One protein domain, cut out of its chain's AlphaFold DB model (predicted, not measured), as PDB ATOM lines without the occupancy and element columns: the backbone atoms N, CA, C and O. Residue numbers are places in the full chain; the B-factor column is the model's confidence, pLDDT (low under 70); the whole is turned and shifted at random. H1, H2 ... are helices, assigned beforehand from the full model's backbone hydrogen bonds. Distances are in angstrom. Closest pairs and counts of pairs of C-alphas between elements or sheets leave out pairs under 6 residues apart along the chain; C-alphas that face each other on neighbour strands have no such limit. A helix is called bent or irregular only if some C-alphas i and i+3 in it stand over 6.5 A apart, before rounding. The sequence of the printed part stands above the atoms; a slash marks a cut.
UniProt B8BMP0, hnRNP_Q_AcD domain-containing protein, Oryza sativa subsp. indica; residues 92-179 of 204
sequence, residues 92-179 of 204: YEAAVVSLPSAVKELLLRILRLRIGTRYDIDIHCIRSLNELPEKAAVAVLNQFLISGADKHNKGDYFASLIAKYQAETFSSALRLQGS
ATOM      1  N   TYR A  92     113.028 177.533 150.143       84.00
ATOM      2  CA  TYR A  92     113.041 178.754 149.347       84.00
ATOM      3  C   TYR A  92     112.915 180.027 150.197       84.00
ATOM      4  O   TYR A  92     113.756 180.921 150.117       84.00
ATOM      5  N   GLU A  93     111.889 180.106 151.041       85.00
ATOM      6  CA  GLU A  93     111.615 181.254 151.909       85.00
ATOM      7  C   GLU A  93     112.750 181.467 152.921       85.00
ATOM      8  O   GLU A  93     113.199 182.596 153.121       85.00
ATOM      9  N   ALA A  94     113.307 180.389 153.481       86.31
ATOM     10  CA  ALA A  94     114.475 180.469 154.359       86.31
ATOM     11  C   ALA A  94     115.696 181.088 153.646       86.31
ATOM     12  O   ALA A  94     116.405 181.928 154.213       86.31
ATOM     13  N   ALA A  95     115.915 180.728 152.376       86.44
ATOM     14  CA  ALA A  95     116.975 181.310 151.562       86.44
ATOM     15  C   ALA A  95     116.720 182.801 151.274       86.44
ATOM     16  O   ALA A  95     117.652 183.598 151.349       86.44
ATOM     17  N   VAL A  96     115.468 183.206 151.022       84.25
ATOM     18  CA  VAL A  96     115.096 184.622 150.833       84.25
ATOM     19  C   VAL A  96     115.301 185.442 152.108       84.25
ATOM     20  O   VAL A  96     115.768 186.578 152.032       84.25
ATOM     21  N   VAL A  97     114.960 184.901 153.282       84.94
ATOM     22  CA  VAL A  97     115.154 185.592 154.571       84.94
ATOM     23  C   VAL A  97     116.636 185.765 154.901       84.94
ATOM     24  O   VAL A  97     117.003 186.757 155.525       84.94
ATOM     25  N   SER A  98     117.483 184.846 154.437       85.94
ATOM     26  CA  SER A  98     118.936 184.912 154.623       85.94
ATOM     27  C   SER A  98     119.621 185.978 153.753       85.94
ATOM     28  O   SER A  98     120.782 186.300 154.000       85.94
ATOM     29  N   LEU A  99     118.935 186.527 152.742       85.62
ATOM     30  CA  LEU A  99     119.495 187.555 151.864       85.62
ATOM     31  C   LEU A  99     119.599 188.926 152.559       85.62
ATOM     32  O   LEU A  99     118.726 189.287 153.356       85.62
ATOM     33  N   PRO A 100     120.580 189.765 152.168       87.06
ATOM     34  CA  PRO A 100     120.619 191.174 152.556       87.06
ATOM     35  C   PRO A 100     119.317 191.901 152.193       87.06
ATOM     36  O   PRO A 100     118.718 191.643 151.141       87.06
ATOM     37  N   SER A 101     118.888 192.849 153.034       87.19
ATOM     38  CA  SER A 101     117.590 193.527 152.877       87.19
ATOM     39  C   SER A 101     117.436 194.198 151.509       87.19
ATOM     40  O   SER A 101     116.408 194.019 150.857       87.19
ATOM     41  N   ALA A 102     118.477 194.883 151.025       88.38
ATOM     42  CA  ALA A 102     118.470 195.551 149.726       88.38
ATOM     43  C   ALA A 102     118.234 194.571 148.560       88.38
ATOM     44  O   ALA A 102     117.495 194.864 147.618       88.38
ATOM     45  N   VAL A 103     118.830 193.380 148.635       89.62
ATOM     46  CA  VAL A 103     118.702 192.323 147.622       89.62
ATOM     47  C   VAL A 103     117.303 191.704 147.675       89.62
ATOM     48  O   VAL A 103     116.646 191.548 146.644       89.62
ATOM     49  N   LYS A 104     116.808 191.418 148.884       90.56
ATOM     50  CA  LYS A 104     115.465 190.878 149.120       90.56
ATOM     51  C   LYS A 104     114.370 191.805 148.588       90.56
ATOM     52  O   LYS A 104     113.459 191.341 147.905       90.56
ATOM     53  N   GLU A 105     114.449 193.105 148.859       90.75
ATOM     54  CA  GLU A 105     113.464 194.079 148.375       90.75
ATOM     55  C   GLU A 105     113.395 194.127 146.846       90.75
ATOM     56  O   GLU A 105     112.303 194.155 146.270       90.75
ATOM     57  N   LEU A 106     114.549 194.081 146.176       90.44
ATOM     58  CA  LEU A 106     114.620 194.035 144.718       90.44
ATOM     59  C   LEU A 106     114.047 192.731 144.156       90.44
ATOM     60  O   LEU A 106     113.280 192.772 143.193       90.44
ATOM     61  N   LEU A 107     114.354 191.590 144.774       88.62
ATOM     62  CA  LEU A 107     113.798 190.296 144.380       88.62
ATOM     63  C   LEU A 107     112.267 190.286 144.514       88.62
ATOM     64  O   LEU A 107     111.557 189.959 143.563       88.62
ATOM     65  N   LEU A 108     111.737 190.761 145.644       88.81
ATOM     66  CA  LEU A 108     110.294 190.913 145.851       88.81
ATOM     67  C   LEU A 108     109.667 191.877 144.837       88.81
ATOM     68  O   LEU A 108     108.559 191.637 144.352       88.81
ATOM     69  N   ARG A 109     110.365 192.958 144.474       90.06
ATOM     70  CA  ARG A 109     109.908 193.898 143.445       90.06
ATOM     71  C   ARG A 109     109.807 193.232 142.073       90.06
ATOM     72  O   ARG A 109     108.804 193.425 141.395       90.06
ATOM     73  N   ILE A 110     110.790 192.425 141.682       88.25
ATOM     74  CA  ILE A 110     110.784 191.658 140.423       88.25
ATOM     75  C   ILE A 110     109.587 190.699 140.371       88.25
ATOM     76  O   ILE A 110     108.886 190.648 139.356       88.25
ATOM     77  N   LEU A 111     109.316 189.991 141.474       86.75
ATOM     78  CA  LEU A 111     108.168 189.086 141.591       86.75
ATOM     79  C   LEU A 111     106.833 189.846 141.500       86.75
ATOM     80  O   LEU A 111     105.921 189.419 140.788       86.75
ATOM     81  N   ARG A 112     106.721 191.007 142.163       86.56
ATOM     82  CA  ARG A 112     105.532 191.883 142.099       86.56
ATOM     83  C   ARG A 112     105.281 192.429 140.698       86.56
ATOM     84  O   ARG A 112     104.136 192.473 140.260       86.56
ATOM     85  N   LEU A 113     106.343 192.800 139.986       86.75
ATOM     86  CA  LEU A 113     106.280 193.264 138.599       86.75
ATOM     87  C   LEU A 113     106.043 192.122 137.597       86.75
ATOM     88  O   LEU A 113     105.961 192.380 136.399       86.75
ATOM     89  N   ARG A 114     105.942 190.866 138.065       82.62
ATOM     90  CA  ARG A 114     105.797 189.655 137.236       82.62
ATOM     91  C   ARG A 114     106.900 189.506 136.180       82.62
ATOM     92  O   ARG A 114     106.725 188.816 135.176       82.62
ATOM     93  N   ILE A 115     108.064 190.107 136.439       84.38
ATOM     94  CA  ILE A 115     109.244 190.010 135.576       84.38
ATOM     95  C   ILE A 115     109.852 188.614 135.706       84.38
ATOM     96  O   ILE A 115     110.170 188.006 134.692       84.38
ATOM     97  N   GLY A 116     109.926 188.075 136.923       82.00
ATOM     98  CA  GLY A 116     110.276 186.680 137.206       82.00
ATOM     99  C   GLY A 116     109.185 186.006 138.032       82.00
ATOM    100  O   GLY A 116     108.470 186.670 138.784       82.00
ATOM    101  N   THR A 117     109.029 184.696 137.875       81.38
ATOM    102  CA  THR A 117     108.193 183.863 138.745       81.38
ATOM    103  C   THR A 117     109.060 183.046 139.701       81.38
ATOM    104  O   THR A 117     110.261 182.895 139.487       81.38
ATOM    105  N   ARG A 118     108.439 182.464 140.734       80.69
ATOM    106  CA  ARG A 118     109.081 181.492 141.640       80.69
ATOM    107  C   ARG A 118     109.688 180.276 140.925       80.69
ATOM    108  O   ARG A 118     110.496 179.580 141.512       80.69
ATOM    109  N   TYR A 119     109.255 180.007 139.693       82.00
ATOM    110  CA  TYR A 119     109.771 178.913 138.872       82.00
ATOM    111  C   TYR A 119     110.970 179.351 138.028       82.00
ATOM    112  O   TYR A 119     111.821 178.535 137.702       82.00
ATOM    113  N   ASP A 120     111.045 180.639 137.688       84.88
ATOM    114  CA  ASP A 120     112.181 181.208 136.963       84.88
ATOM    115  C   ASP A 120     113.365 181.477 137.897       84.88
ATOM    116  O   ASP A 120     114.518 181.310 137.512       84.88
ATOM    117  N   ILE A 121     113.074 181.944 139.113       85.56
ATOM    118  CA  ILE A 121     114.066 182.259 140.140       85.56
ATOM    119  C   ILE A 121     113.982 181.165 141.191       85.56
ATOM    120  O   ILE A 121     113.236 181.299 142.159       85.56
ATOM    121  N   ASP A 122     114.725 180.088 140.961       87.38
ATOM    122  CA  ASP A 122     114.736 178.904 141.816       87.38
ATOM    123  C   ASP A 122     115.597 179.108 143.078       87.38
ATOM    124  O   ASP A 122     116.359 180.077 143.199       87.38
ATOM    125  N   ILE A 123     115.525 178.171 144.024       88.38
ATOM    126  CA  ILE A 123     116.321 178.208 145.260       88.38
ATOM    127  C   ILE A 123     117.830 178.263 144.978       88.38
ATOM    128  O   ILE A 123     118.581 178.928 145.694       88.38
ATOM    129  N   HIS A 124     118.279 177.619 143.896       88.69
ATOM    130  CA  HIS A 124     119.667 177.678 143.444       88.69
ATOM    131  C   HIS A 124     120.072 179.094 143.032       88.69
ATOM    132  O   HIS A 124     121.148 179.553 143.409       88.69
ATOM    133  N   CYS A 125     119.190 179.820 142.340       86.62
ATOM    134  CA  CYS A 125     119.431 181.208 141.961       86.62
ATOM    135  C   CYS A 125     119.589 182.102 143.192       86.62
ATOM    136  O   CYS A 125     120.483 182.942 143.220       86.62
ATOM    137  N   ILE A 126     118.759 181.901 144.220       87.94
ATOM    138  CA  ILE A 126     118.854 182.646 145.483       87.94
ATOM    139  C   ILE A 126     120.155 182.322 146.213       87.94
ATOM    140  O   ILE A 126     120.830 183.228 146.699       87.94
ATOM    141  N   ARG A 127     120.540 181.043 146.262       88.19
ATOM    142  CA  ARG A 127     121.788 180.620 146.902       88.19
ATOM    143  C   ARG A 127     123.004 181.240 146.215       88.19
ATOM    144  O   ARG A 127     123.826 181.847 146.891       88.19
ATOM    145  N   SER A 128     123.074 181.176 144.887       87.38
ATOM    146  CA  SER A 128     124.165 181.793 144.127       87.38
ATOM    147  C   SER A 128     124.164 183.322 144.215       87.38
ATOM    148  O   SER A 128     125.216 183.947 144.109       87.38
ATOM    149  N   LEU A 129     123.000 183.940 144.435       86.69
ATOM    150  CA  LEU A 129     122.900 185.372 144.709       86.69
ATOM    151  C   LEU A 129     123.472 185.731 146.088       86.69
ATOM    152  O   LEU A 129     124.097 186.777 146.227       86.69
ATOM    153  N   ASN A 130     123.276 184.866 147.087       87.38
ATOM    154  CA  ASN A 130     123.796 185.050 148.443       87.38
ATOM    155  C   ASN A 130     125.316 184.829 148.543       87.38
ATOM    156  O   ASN A 130     125.967 185.380 149.422       87.38
ATOM    157  N   GLU A 131     125.893 184.031 147.644       87.56
ATOM    158  CA  GLU A 131     127.349 183.849 147.543       87.56
ATOM    159  C   GLU A 131     128.068 185.092 146.990       87.56
ATOM    160  O   GLU A 131     129.281 185.238 147.148       87.56
ATOM    161  N   LEU A 132     127.336 185.994 146.331       84.12
ATOM    162  CA  LEU A 132     127.883 187.216 145.756       84.12
ATOM    163  C   LEU A 132     127.927 188.364 146.776       84.12
ATOM    164  O   LEU A 132     127.051 188.476 147.634       84.12
ATOM    165  N   PRO A 133     128.890 189.298 146.647       84.31
ATOM    166  CA  PRO A 133     128.874 190.513 147.447       84.31
ATOM    167  C   PRO A 133     127.613 191.329 147.136       84.31
ATOM    168  O   PRO A 133     127.205 191.444 145.978       84.31
ATOM    169  N   GLU A 134     127.037 191.961 148.160       86.69
ATOM    170  CA  GLU A 134     125.754 192.678 148.085       86.69
ATOM    171  C   GLU A 134     125.668 193.641 146.887       86.69
ATOM    172  O   GLU A 134     124.680 193.659 146.155       86.69
ATOM    173  N   LYS A 135     126.747 194.385 146.613       87.19
ATOM    174  CA  LYS A 135     126.825 195.316 145.476       87.19
ATOM    175  C   LYS A 135     126.656 194.619 144.120       87.19
ATOM    176  O   LYS A 135     125.980 195.152 143.242       87.19
ATOM    177  N   ALA A 136     127.258 193.442 143.946       87.81
ATOM    178  CA  ALA A 136     127.137 192.663 142.716       87.81
ATOM    179  C   ALA A 136     125.739 192.043 142.594       87.81
ATOM    180  O   ALA A 136     125.129 192.127 141.529       87.81
ATOM    181  N   ALA A 137     125.196 191.504 143.690       89.94
ATOM    182  CA  ALA A 137     123.838 190.962 143.730       89.94
ATOM    183  C   ALA A 137     122.782 192.017 143.344       89.94
ATOM    184  O   ALA A 137     121.909 191.762 142.512       89.94
ATOM    185  N   VAL A 138     122.907 193.239 143.872       89.62
ATOM    186  CA  VAL A 138     122.046 194.377 143.513       89.62
ATOM    187  C   VAL A 138     122.174 194.731 142.028       89.62
ATOM    188  O   VAL A 138     121.164 194.974 141.366       89.62
ATOM    189  N   ALA A 139     123.388 194.738 141.473       90.69
ATOM    190  CA  ALA A 139     123.605 195.019 140.053       90.69
ATOM    191  C   ALA A 139     122.957 193.958 139.144       90.69
ATOM    192  O   ALA A 139     122.281 194.320 138.179       90.69
ATOM    193  N   VAL A 140     123.087 192.670 139.486       89.88
ATOM    194  CA  VAL A 140     122.427 191.555 138.783       89.88
ATOM    195  C   VAL A 140     120.909 191.732 138.786       89.88
ATOM    196  O   VAL A 140     120.283 191.667 137.727       89.88
ATOM    197  N   LEU A 141     120.313 191.999 139.953       89.50
ATOM    198  CA  LEU A 141     118.866 192.186 140.072       89.50
ATOM    199  C   LEU A 141     118.378 193.424 139.313       89.50
ATOM    200  O   LEU A 141     117.358 193.351 138.634       89.50
ATOM    201  N   ASN A 142     119.109 194.539 139.360       91.19
ATOM    202  CA  ASN A 142     118.769 195.735 138.587       91.19
ATOM    203  C   ASN A 142     118.843 195.476 137.078       91.19
ATOM    204  O   ASN A 142     117.940 195.863 136.337       91.19
ATOM    205  N   GLN A 143     119.873 194.763 136.620       90.00
ATOM    206  CA  GLN A 143     119.994 194.365 135.221       90.00
ATOM    207  C   GLN A 143     118.836 193.452 134.796       90.00
ATOM    208  O   GLN A 143     118.272 193.618 133.711       90.00
ATOM    209  N   PHE A 144     118.439 192.520 135.664       88.44
ATOM    210  CA  PHE A 144     117.286 191.655 135.439       88.44
ATOM    211  C   PHE A 144     115.962 192.433 135.449       88.44
ATOM    212  O   PHE A 144     115.069 192.144 134.660       88.44
ATOM    213  N   LEU A 145     115.836 193.473 136.268       88.00
ATOM    214  CA  LEU A 145     114.651 194.326 136.290       88.00
ATOM    215  C   LEU A 145     114.502 195.139 134.991       88.00
ATOM    216  O   LEU A 145     113.382 195.358 134.538       88.00
ATOM    217  N   ILE A 146     115.614 195.538 134.363       88.69
ATOM    218  CA  ILE A 146     115.614 196.301 133.103       88.69
ATOM    219  C   ILE A 146     115.441 195.391 131.877       88.69
ATOM    220  O   ILE A 146     114.690 195.729 130.966       88.69
ATOM    221  N   SER A 147     116.160 194.265 131.809       85.19
ATOM    222  CA  SER A 147     116.222 193.409 130.606       85.19
ATOM    223  C   SER A 147     115.667 191.998 130.780       85.19
ATOM    224  O   SER A 147     115.492 191.308 129.782       85.19
ATOM    225  N   GLY A 148     115.382 191.551 132.002       80.06
ATOM    226  CA  GLY A 148     114.888 190.197 132.279       80.06
ATOM    227  C   GLY A 148     113.449 189.961 131.821       80.06
ATOM    228  O   GLY A 148     113.104 188.835 131.480       80.06
ATOM    229  N   ALA A 149     112.626 191.013 131.730       79.19
ATOM    230  CA  ALA A 149     111.236 190.907 131.271       79.19
ATOM    231  C   ALA A 149     111.120 190.503 129.790       79.19
ATOM    232  O   ALA A 149     110.155 189.852 129.403       79.19
ATOM    233  N   ASP A 150     112.113 190.881 128.983       82.00
ATOM    234  CA  ASP A 150     112.174 190.640 127.536       82.00
ATOM    235  C   ASP A 150     112.805 189.276 127.188       82.00
ATOM    236  O   ASP A 150     112.924 188.908 126.022       82.00
ATOM    237  N   LYS A 151     113.259 188.501 128.185       85.94
ATOM    238  CA  LYS A 151     113.892 187.193 127.952       85.94
ATOM    239  C   LYS A 151     112.879 186.059 128.040       85.94
ATOM    240  O   LYS A 151     112.096 185.983 128.982       85.94
ATOM    241  N   HIS A 152     112.957 185.146 127.072       77.50
ATOM    242  CA  HIS A 152     112.134 183.936 127.027       77.50
ATOM    243  C   HIS A 152     112.513 182.936 128.133       77.50
ATOM    244  O   HIS A 152     111.623 182.428 128.807       77.50
ATOM    245  N   ASN A 153     113.814 182.729 128.385       86.56
ATOM    246  CA  ASN A 153     114.311 181.877 129.472       86.56
ATOM    247  C   ASN A 153     114.866 182.741 130.602       86.56
ATOM    248  O   ASN A 153     116.029 183.155 130.594       86.56
ATOM    249  N   LYS A 154     114.008 183.042 131.570       85.81
ATOM    250  CA  LYS A 154     114.331 183.945 132.677       85.81
ATOM    251  C   LYS A 154     115.349 183.335 133.641       85.81
ATOM    252  O   LYS A 154     116.291 184.030 134.010       85.81
ATOM    253  N   GLY A 155     115.206 182.049 133.973       85.69
ATOM    254  CA  GLY A 155     116.142 181.325 134.841       85.69
ATOM    255  C   GLY A 155     117.549 181.225 134.249       85.69
ATOM    256  O   GLY A 155     118.507 181.673 134.877       85.69
ATOM    257  N   ASP A 156     117.674 180.757 133.002       87.56
ATOM    258  CA  ASP A 156     118.974 180.652 132.315       87.56
ATOM    259  C   ASP A 156     119.665 182.013 132.179       87.56
ATOM    260  O   ASP A 156     120.878 182.142 132.375       87.56
ATOM    261  N   TYR A 157     118.892 183.057 131.862       88.38
ATOM    262  CA  TYR A 157     119.414 184.415 131.775       88.38
ATOM    263  C   TYR A 157     119.909 184.919 133.134       88.38
ATOM    264  O   TYR A 157     120.975 185.530 133.213       88.38
ATOM    265  N   PHE A 158     119.169 184.638 134.206       88.06
ATOM    266  CA  PHE A 158     119.560 185.016 135.558       88.06
ATOM    267  C   PHE A 158     120.828 184.283 136.011       88.06
ATOM    268  O   PHE A 158     121.768 184.922 136.486       88.06
ATOM    269  N   ALA A 159     120.910 182.972 135.775       88.31
ATOM    270  CA  ALA A 159     122.110 182.177 136.033       88.31
ATOM    271  C   ALA A 159     123.320 182.702 135.240       88.31
ATOM    272  O   ALA A 159     124.411 182.852 135.789       88.31
ATOM    273  N   SER A 160     123.115 183.075 133.973       89.12
ATOM    274  CA  SER A 160     124.158 183.673 133.128       89.12
ATOM    275  C   SER A 160     124.634 185.028 133.655       89.12
ATOM    276  O   SER A 160     125.827 185.327 133.604       89.12
ATOM    277  N   LEU A 161     123.724 185.858 134.180       89.00
ATOM    278  CA  LEU A 161     124.092 187.116 134.829       89.00
ATOM    279  C   LEU A 161     124.944 186.852 136.070       89.00
ATOM    280  O   LEU A 161     126.019 187.432 136.187       89.00
ATOM    281  N   ILE A 162     124.516 185.951 136.952       88.88
ATOM    282  CA  ILE A 162     125.290 185.576 138.139       88.88
ATOM    283  C   ILE A 162     126.687 185.093 137.735       88.88
ATOM    284  O   ILE A 162     127.672 185.611 138.254       88.88
ATOM    285  N   ALA A 163     126.792 184.181 136.765       88.62
ATOM    286  CA  ALA A 163     128.072 183.660 136.288       88.62
ATOM    287  C   ALA A 163     128.987 184.767 135.740       88.62
ATOM    288  O   ALA A 163     130.182 184.794 136.034       88.62
ATOM    289  N   LYS A 164     128.428 185.727 134.992       88.12
ATOM    290  CA  LYS A 164     129.173 186.888 134.493       88.12
ATOM    291  C   LYS A 164     129.736 187.731 135.639       88.12
ATOM    292  O   LYS A 164     130.911 188.087 135.605       88.12
ATOM    293  N   TYR A 165     128.923 188.031 136.649       85.88
ATOM    294  CA  TYR A 165     129.355 188.833 137.795       85.88
ATOM    295  C   TYR A 165     130.314 188.076 138.719       85.88
ATOM    296  O   TYR A 165     131.232 188.687 139.265       85.88
ATOM    297  N   GLN A 166     130.172 186.756 138.856       83.56
ATOM    298  CA  GLN A 166     131.168 185.917 139.522       83.56
ATOM    299  C   GLN A 166     132.509 186.012 138.784       83.56
ATOM    300  O   GLN A 166     133.510 186.391 139.386       83.56
ATOM    301  N   ALA A 167     132.529 185.783 137.466       81.19
ATOM    302  CA  ALA A 167     133.741 185.883 136.651       81.19
ATOM    303  C   ALA A 167     134.386 187.280 136.702       81.19
ATOM    304  O   ALA A 167     135.611 187.401 136.748       81.19
ATOM    305  N   GLU A 168     133.580 188.342 136.731       77.94
ATOM    306  CA  GLU A 168     134.057 189.721 136.853       77.94
ATOM    307  C   GLU A 168     134.625 190.016 138.248       77.94
ATOM    308  O   GLU A 168     135.651 190.686 138.365       77.94
ATOM    309  N   THR A 169     134.029 189.447 139.299       70.50
ATOM    310  CA  THR A 169     134.544 189.518 140.675       70.50
ATOM    311  C   THR A 169     135.897 188.816 140.783       70.50
ATOM    312  O   THR A 169     136.842 189.398 141.316       70.50
ATOM    313  N   PHE A 170     136.042 187.619 140.201       63.38
ATOM    314  CA  PHE A 170     137.323 186.906 140.155       63.38
ATOM    315  C   PHE A 170     138.365 187.636 139.300       63.38
ATOM    316  O   PHE A 170     139.521 187.758 139.701       63.38
ATOM    317  N   SER A 171     137.962 188.184 138.152       61.44
ATOM    318  CA  SER A 171     138.848 188.972 137.285       61.44
ATOM    319  C   SER A 171     139.338 190.237 137.989       61.44
ATOM    320  O   SER A 171     140.513 190.585 137.903       61.44
ATOM    321  N   SER A 172     138.458 190.911 138.729       59.34
ATOM    322  CA  SER A 172     138.799 192.103 139.511       59.34
ATOM    323  C   SER A 172     139.706 191.763 140.695       59.34
ATOM    324  O   SER A 172     140.665 192.488 140.953       59.34
ATOM    325  N   ALA A 173     139.470 190.629 141.364       56.75
ATOM    326  CA  ALA A 173     140.328 190.128 142.436       56.75
ATOM    327  C   ALA A 173     141.739 189.770 141.929       56.75
ATOM    328  O   ALA A 173     142.730 190.145 142.556       56.75
ATOM    329  N   LEU A 174     141.846 189.143 140.751       55.94
ATOM    330  CA  LEU A 174     143.127 188.862 140.091       55.94
ATOM    331  C   LEU A 174     143.860 190.145 139.675       55.94
ATOM    332  O   LEU A 174     145.082 190.219 139.789       55.94
ATOM    333  N   ARG A 175     143.139 191.191 139.245       51.22
ATOM    334  CA  ARG A 175     143.752 192.500 138.952       51.22
ATOM    335  C   ARG A 175     144.231 193.230 140.207       51.22
ATOM    336  O   ARG A 175     145.194 193.983 140.107       51.22
ATOM    337  N   LEU A 176     143.616 192.988 141.367       53.34
ATOM    338  CA  LEU A 176     144.075 193.539 142.645       53.34
ATOM    339  C   LEU A 176     145.291 192.777 143.207       53.34
ATOM    340  O   LEU A 176     146.181 193.395 143.780       53.34
ATOM    341  N   GLN A 177     145.376 191.459 142.991       48.06
ATOM    342  CA  GLN A 177     146.556 190.654 143.353       48.06
ATOM    343  C   GLN A 177     147.714 190.758 142.340       48.06
ATOM    344  O   GLN A 177     148.851 190.414 142.655       48.06
ATOM    345  N   GLY A 178     147.471 191.303 141.144       40.62
ATOM    346  CA  GLY A 178     148.488 191.521 140.109       40.62
ATOM    347  C   GLY A 178     149.522 192.618 140.405       40.62
ATOM    348  O   GLY A 178     150.418 192.823 139.590       40.62
ATOM    349  N   SER A 179     149.439 193.312 141.546       43.09
ATOM    350  CA  SER A 179     150.454 194.279 142.004       43.09
ATOM    351  C   SER A 179     151.317 193.727 143.149       43.09
ATOM    352  O   SER A 179     151.815 194.454 144.002       43.09
TER     353      SER A 179
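AT A GLANCE: This is residues 92 to 179 of the 204 residues of the protein "hnRNP_Q_AcD domain-containing protein" of Oryza sativa subsp. indica (UniProt B8BMP0). A small two-layered helical body has one long helical arm: H2 and H4 run side by side in one layer, H1, H3 and the first part of H5 make the other, and residues 170 to 179, of which 170 to 177 belong to H5, stick out. The printed part has 88 residues with five named helices, H1 to H5 in order, and no named strand. The class is all helix. The whole is compact, with a radius of gyration of the C-alphas of 13.2 A, yet elongated, spanning 45 by 27 by 18 A.

IN THESE COORDINATES: H1, residues 92 to 97, begins at C-alpha 92 (113.041, 178.754, 149.347). H2 is residues 101 to 112, 16.3 A long, and H3 is residues 123 to 130. H4, residues 134 to 150, is 24.7 A long and has a kink of 37 degrees near residue 144; it is irregular, with C-alphas 146 and 149 7.2 A apart. H5, residues 154 to 177, measures 34.6 A and ends at C-alpha 177 (146.556, 190.654, 143.353).

HOW THE PARTS SIT: H1 touches H3 at a shallow tilt of 22 degrees, the same way, closest at the C-alphas of Tyr 92 and Ile 123, 5.3 A. H2 touches H4 at 11 degrees, the same way, closest at the C-alphas of Val 103 and Val 138, 5.7 A. H2 and H3 are near each other. With residues 155 to 162 alone, H5 touches H3, closest at the C-alphas of Cys 125 and Ala 159, 6.6 A. H4 and H5 form a helical hairpin at a tilt of 34.7 degrees, only just shallow; the closest C-alphas, of Val 140 and Leu 161, are 6.2 A apart. H2 and H5 are apart. Every O i to N i+4 pair is within hydrogen-bond range in H1, H2, H3 and H5, and 11 of 13 in H4.

THE WHOLE: The C-alphas farthest apart, of Arg 114 and Ser 179, are 45.1 A apart. The printed part has no cut and no long link. Residues 170 to 179 have pLDDT under 70.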